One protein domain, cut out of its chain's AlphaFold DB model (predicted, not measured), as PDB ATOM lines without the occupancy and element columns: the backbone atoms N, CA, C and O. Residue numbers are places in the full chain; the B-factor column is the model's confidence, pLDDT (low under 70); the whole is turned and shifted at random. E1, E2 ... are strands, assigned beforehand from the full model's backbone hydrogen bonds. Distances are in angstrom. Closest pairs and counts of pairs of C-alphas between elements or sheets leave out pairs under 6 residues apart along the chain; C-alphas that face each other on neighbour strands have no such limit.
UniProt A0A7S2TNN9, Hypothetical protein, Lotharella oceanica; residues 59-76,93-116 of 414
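Overview. This is residues 59 to 76 and 93 to 116 of the 414 residues of the protein "Hypothetical protein" of Lotharella oceanica (UniProt A0A7S2TNN9). There is little regular structure here: a ribbon of two paired strands, E1 and E2, has a head of loops, residues 59 to 65 and 99 to 116, at one end, and residues 73 to 76 run on beyond E1 at the other. The 42 printed residues hold E1 then E2, an antiparallel sheet in the order E1 - E2, and no named helix; the class is all strand, with only 13 residues in named elements. The whole is loose, a rod of 39 by 17 by 14 A, with a radius of gyration of the C-alphas of 12.1 A.

Along the chain. Start at Thr 59 and go on to C-alpha 66 at (-25.256, -32.868, 2.041), where E1, residues 66 to 72, begins; it runs 18.6 A. Beyond the cut, find E2, residues 93 to 98, 16.1 A long, ending at C-alpha 98 at (-27.402, -29.225, 4.115).

Arrangement. E1 and E2 are antiparallel neighbours, their directions at 144 degrees. Look at C-alphas 68 and 96, which face each other at 4.6 A. N 67 and O 97, 2.8 A apart, are within hydrogen-bond range.

Size, cuts and confidence. The C-alphas farthest apart, of Pro 75 and Leu 116, are 39.7 A apart. Residues 77 to 92 are not printed; C-alphas 76 and 93 stand 16.3 A apart across this cut. No printed residue is under 70 in pLDDT.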
ATOM      1  N   THR A  59     -36.407 -23.932  -6.033       98.19
ATOM      2  CA  THR A  59     -36.359 -23.717  -7.492       98.19
ATOM      3  C   THR A  59     -34.935 -23.648  -8.045       98.19
ATOM      4  O   THR A  59     -34.738 -23.484  -9.246       98.19
ATOM      5  N   GLN A  60     -33.923 -23.707  -7.177       98.12
ATOM      6  CA  GLN A  60     -32.505 -23.677  -7.537       98.12
ATOM      7  C   GLN A  60     -31.748 -24.742  -6.750       98.12
ATOM      8  O   GLN A  60     -32.038 -24.957  -5.571       98.12
ATOM      9  N   LEU A  61     -30.742 -25.354  -7.379       98.31
ATOM     10  CA  LEU A  61     -29.851 -26.306  -6.720       98.31
ATOM     11  C   LEU A  61     -28.971 -25.611  -5.671       98.31
ATOM     12  O   LEU A  61     -28.490 -24.487  -5.854       98.31
ATOM     13  N   CYS A  62     -28.770 -26.286  -4.547       98.12
ATOM     14  CA  CYS A  62     -27.885 -25.849  -3.487       98.12
ATOM     15  C   CYS A  62     -26.429 -26.176  -3.859       98.12
ATOM     16  O   CYS A  62     -26.150 -27.317  -4.216       98.12
ATOM     17  N   PRO A  63     -25.485 -25.222  -3.746       97.94
ATOM     18  CA  PRO A  63     -24.069 -25.502  -3.996       97.94
ATOM     19  C   PRO A  63     -23.413 -26.301  -2.859       97.94
ATOM     20  O   PRO A  63     -22.303 -26.802  -3.014       97.94
ATOM     21  N   HIS A  64     -24.064 -26.402  -1.698       97.75
ATOM     22  CA  HIS A  64     -23.519 -27.104  -0.544       97.75
ATOM     23  C   HIS A  64     -23.755 -28.610  -0.651       97.75
ATOM     24  O   HIS A  64     -24.845 -29.061  -1.012       97.75
ATOM     25  N   ARG A  65     -22.746 -29.386  -0.252       96.12
ATOM     26  CA  ARG A  65     -22.870 -30.837  -0.105       96.12
ATOM     27  C   ARG A  65     -23.808 -31.171   1.058       96.12
ATOM     28  O   ARG A  65     -23.901 -30.428   2.039       96.12
ATOM     29  N   LEU A  66     -24.511 -32.291   0.931       96.75
ATOM     30  CA  LEU A  66     -25.256 -32.868   2.041       96.75
ATOM     31  C   LEU A  66     -24.274 -33.543   3.006       96.75
ATOM     32  O   LEU A  66     -23.361 -34.247   2.577       96.75
ATOM     33  N   LYS A  67     -24.471 -33.326   4.304       97.00
ATOM     34  CA  LYS A  67     -23.794 -34.036   5.386       97.00
ATOM     35  C   LYS A  67     -24.775 -35.039   5.979       97.00
ATOM     36  O   LYS A  67     -25.915 -34.692   6.281       97.00
ATOM     37  N   LYS A  68     -24.325 -36.276   6.143       96.06
ATOM     38  CA  LYS A  68     -25.072 -37.310   6.851       96.06
ATOM     39  C   LYS A  68     -25.039 -36.998   8.348       96.06
ATOM     40  O   LYS A  68     -23.960 -36.815   8.908       96.06
ATOM     41  N   VAL A  69     -26.207 -36.890   8.967       94.81
ATOM     42  CA  VAL A  69     -26.365 -36.681  10.406       94.81
ATOM     43  C   VAL A  69     -27.098 -37.890  10.965       94.81
ATOM     44  O   VAL A  69     -28.204 -38.211  10.532       94.81
ATOM     45  N   THR A  70     -26.459 -38.570  11.909       93.69
ATOM     46  CA  THR A  70     -27.084 -39.600  12.732       93.69
ATOM     47  C   THR A  70     -27.777 -38.906  13.889       93.69
ATOM     48  O   THR A  70     -27.139 -38.236  14.701       93.69
ATOM     49  N   VAL A  71     -29.101 -39.014  13.945       89.94
ATOM     50  CA  VAL A  71     -29.855 -38.484  15.077       89.94
ATOM     51  C   VAL A  71     -30.192 -39.650  15.992       89.94
ATOM     52  O   VAL A  71     -30.880 -40.596  15.605       89.94
ATOM     53  N   VAL A  72     -29.668 -39.581  17.212       86.81
ATOM     54  CA  VAL A  72     -30.009 -40.509  18.288       86.81
ATOM     55  C   VAL A  72     -31.283 -39.980  18.930       86.81
ATOM     56  O   VAL A  72     -31.308 -38.861  19.443       86.81
ATOM     57  N   LYS A  73     -32.372 -40.745  18.842       81.25
ATOM     58  CA  LYS A  73     -33.630 -40.374  19.489       81.25
ATOM     59  C   LYS A  73     -33.438 -40.484  20.998       81.25
ATOM     60  O   LYS A  73     -33.222 -41.589  21.486       81.25
ATOM     61  N   GLN A  74     -33.517 -39.376  21.732       79.50
ATOM     62  CA  GLN A  74     -33.505 -39.466  23.187       79.50
ATOM     63  C   GLN A  74     -34.832 -40.077  23.673       79.50
ATOM     64  O   GLN A  74     -35.906 -39.662  23.213       79.50
ATOM     65  N   PRO A  75     -34.790 -41.084  24.560       70.50
ATOM     66  CA  PRO A  75     -35.983 -41.643  25.178       70.50
ATOM     67  C   PRO A  75     -36.569 -40.606  26.150       70.50
ATOM     68  O   PRO A  75     -36.170 -40.529  27.305       70.50
ATOM     69  N   GLY A  76     -37.484 -39.761  25.667       74.69
ATOM     70  CA  GLY A  76     -38.149 -38.749  26.499       74.69
ATOM     71  C   GLY A  76     -38.900 -37.657  25.736       74.69
ATOM     72  O   GLY A  76     -39.871 -37.118  26.254       74.69
ATOM     73  N   TYR A  93     -31.608 -42.941  13.240       87.50
ATOM     74  CA  TYR A  93     -32.042 -42.584  11.893       87.50
ATOM     75  C   TYR A  93     -30.997 -41.693  11.241       87.50
ATOM     76  O   TYR A  93     -30.472 -40.745  11.833       87.50
ATOM     77  N   GLU A  94     -30.679 -42.038  10.000       91.88
ATOM     78  CA  GLU A  94     -29.728 -41.311   9.181       91.88
ATOM     79  C   GLU A  94     -30.499 -40.298   8.336       91.88
ATOM     80  O   GLU A  94     -31.351 -40.663   7.527       91.88
ATOM     81  N   MET A  95     -30.206 -39.013   8.521       93.12
ATOM     82  CA  MET A  95     -30.807 -37.938   7.740       93.12
ATOM     83  C   MET A  95     -29.717 -37.144   7.030       93.12
ATOM     84  O   MET A  95     -28.683 -36.806   7.607       93.12
ATOM     85  N   TRP A  96     -29.950 -36.820   5.763       95.06
ATOM     86  CA  TRP A  96     -29.068 -35.947   5.002       95.06
ATOM     87  C   TRP A  96     -29.464 -34.490   5.215       95.06
ATOM     88  O   TRP A  96     -30.611 -34.105   5.006       95.06
ATOM     89  N   VAL A  97     -28.500 -33.673   5.627       96.81
ATOM     90  CA  VAL A  97     -28.712 -32.282   6.026       96.81
ATOM     91  C   VAL A  97     -27.791 -31.372   5.217       96.81
ATOM     92  O   VAL A  97     -26.642 -31.720   4.952       96.81
ATOM     93  N   CYS A  98     -28.258 -30.191   4.805       98.00
ATOM     94  CA  CYS A  98     -27.402 -29.225   4.115       98.00
ATOM     95  C   CYS A  98     -26.244 -28.790   5.019       98.00
ATOM     96  O   CYS A  98     -26.492 -28.249   6.096       98.00
ATOM     97  N   ALA A  99     -24.995 -28.921   4.562       97.00
ATOM     98  CA  ALA A  99     -23.841 -28.493   5.355       97.00
ATOM     99  C   ALA A  99     -23.842 -26.983   5.673       97.00
ATOM    100  O   ALA A  99     -23.314 -26.585   6.704       97.00
ATOM    101  N   GLY A 100     -24.435 -26.145   4.811       96.44
ATOM    102  CA  GLY A 100     -24.455 -24.689   5.010       96.44
ATOM    103  C   GLY A 100     -25.711 -24.135   5.691       96.44
ATOM    104  O   GLY A 100     -25.630 -23.120   6.371       96.44
ATOM    105  N   TYR A 101     -26.875 -24.764   5.500       96.75
ATOM    106  CA  TYR A 101     -28.169 -24.224   5.964       96.75
ATOM    107  C   TYR A 101     -28.967 -25.184   6.854       96.75
ATOM    108  O   TYR A 101     -30.103 -24.882   7.221       96.75
ATOM    109  N   GLY A 102     -28.414 -26.349   7.188       96.38
ATOM    110  CA  GLY A 102     -29.105 -27.332   8.011       96.38
ATOM    111  C   GLY A 102     -30.307 -27.976   7.307       96.38
ATOM    112  O   GLY A 102     -30.378 -28.071   6.080       96.38
ATOM    113  N   ILE A 103     -31.275 -28.429   8.107       95.88
ATOM    114  CA  ILE A 103     -32.505 -29.084   7.623       95.88
ATOM    115  C   ILE A 103     -33.459 -28.099   6.930       95.88
ATOM    116  O   ILE A 103     -34.351 -28.491   6.184       95.88
ATOM    117  N   HIS A 104     -33.248 -26.804   7.151       96.56
ATOM    118  CA  HIS A 104     -34.075 -25.711   6.653       96.56
ATOM    119  C   HIS A 104     -33.466 -25.064   5.402       96.56
ATOM    120  O   HIS A 104     -33.600 -23.861   5.172       96.56
ATOM    121  N   CYS A 105     -32.756 -25.834   4.576       97.88
ATOM    122  CA  CYS A 105     -32.260 -25.293   3.321       97.88
ATOM    123  C   CYS A 105     -33.430 -24.959   2.384       97.88
ATOM    124  O   CYS A 105     -34.266 -25.804   2.067       97.88
ATOM    125  N   ALA A 106     -33.476 -23.711   1.914       97.88
ATOM    126  CA  ALA A 106     -34.474 -23.258   0.946       97.88
ATOM    127  C   ALA A 106     -34.138 -23.642  -0.508       97.88
ATOM    128  O   ALA A 106     -34.936 -23.385  -1.406       97.88
ATOM    129  N   LYS A 107     -32.957 -24.220  -0.753       98.31
ATOM    130  CA  LYS A 107     -32.492 -24.673  -2.070       98.31
ATOM    131  C   LYS A 107     -32.611 -26.191  -2.181       98.31
ATOM    132  O   LYS A 107     -32.590 -26.887  -1.172       98.31
ATOM    133  N   ALA A 108     -32.712 -26.683  -3.408       98.25
ATOM    134  CA  ALA A 108     -32.866 -28.100  -3.701       98.25
ATOM    135  C   ALA A 108     -31.536 -28.858  -3.580       98.25
ATOM    136  O   ALA A 108     -30.510 -28.385  -4.071       98.25
ATOM    137  N   HIS A 109     -31.547 -30.047  -2.983       97.62
ATOM    138  CA  HIS A 109     -30.367 -30.916  -2.854       97.62
ATOM    139  C   HIS A 109     -30.415 -32.140  -3.779       97.62
ATOM    140  O   HIS A 109     -30.250 -33.277  -3.352       97.62
ATOM    141  N   GLY A 110     -30.641 -31.898  -5.068       96.75
ATOM    142  CA  GLY A 110     -30.772 -32.931  -6.094       96.75
ATOM    143  C   GLY A 110     -31.791 -32.510  -7.142       96.75
ATOM    144  O   GLY A 110     -32.535 -31.551  -6.933       96.75
ATOM    145  N   LYS A 111     -31.828 -33.213  -8.278       97.38
ATOM    146  CA  LYS A 111     -32.856 -32.972  -9.304       97.38
ATOM    147  C   LYS A 111     -34.249 -33.333  -8.786       97.38
ATOM    148  O   LYS A 111     -35.191 -32.611  -9.080       97.38
ATOM    149  N   ASP A 112     -34.341 -34.361  -7.947       97.19
ATOM    150  CA  ASP A 112     -35.608 -34.832  -7.372       97.19
ATOM    151  C   ASP A 112     -36.189 -33.862  -6.330       97.19
ATOM    152  O   ASP A 112     -37.395 -33.827  -6.105       97.19
ATOM    153  N   ASP A 113     -35.340 -33.035  -5.710       96.88
ATOM    154  CA  ASP A 113     -35.769 -31.993  -4.771       96.88
ATOM    155  C   ASP A 113     -36.046 -30.648  -5.469       96.88
ATOM    156  O   ASP A 113     -36.541 -29.705  -4.846       96.88
ATOM    157  N   LEU A 114     -35.710 -30.534  -6.761       97.94
ATOM    158  CA  LEU A 114     -35.888 -29.318  -7.544       97.94
ATOM    159  C   LEU A 114     -37.359 -29.156  -7.933       97.94
ATOM    160  O   LEU A 114     -37.970 -30.027  -8.545       97.94
ATOM    161  N   ARG A 115     -37.927 -28.000  -7.604       97.75
ATOM    162  CA  ARG A 115     -39.314 -27.644  -7.908       97.75
ATOM    163  C   ARG A 115     -39.367 -26.648  -9.056       97.75
ATOM    164  O   ARG A 115     -38.528 -25.752  -9.152       97.75
ATOM    165  N   LEU A 116     -40.389 -26.764  -9.899       96.69
ATOM    166  CA  LEU A 116     -40.680 -25.728 -10.885       96.69
ATOM    167  C   LEU A 116     -41.205 -24.475 -10.166       96.69
ATOM    168  O   LEU A 116     -42.064 -24.596  -9.288       96.69
TER     169      LEU A 116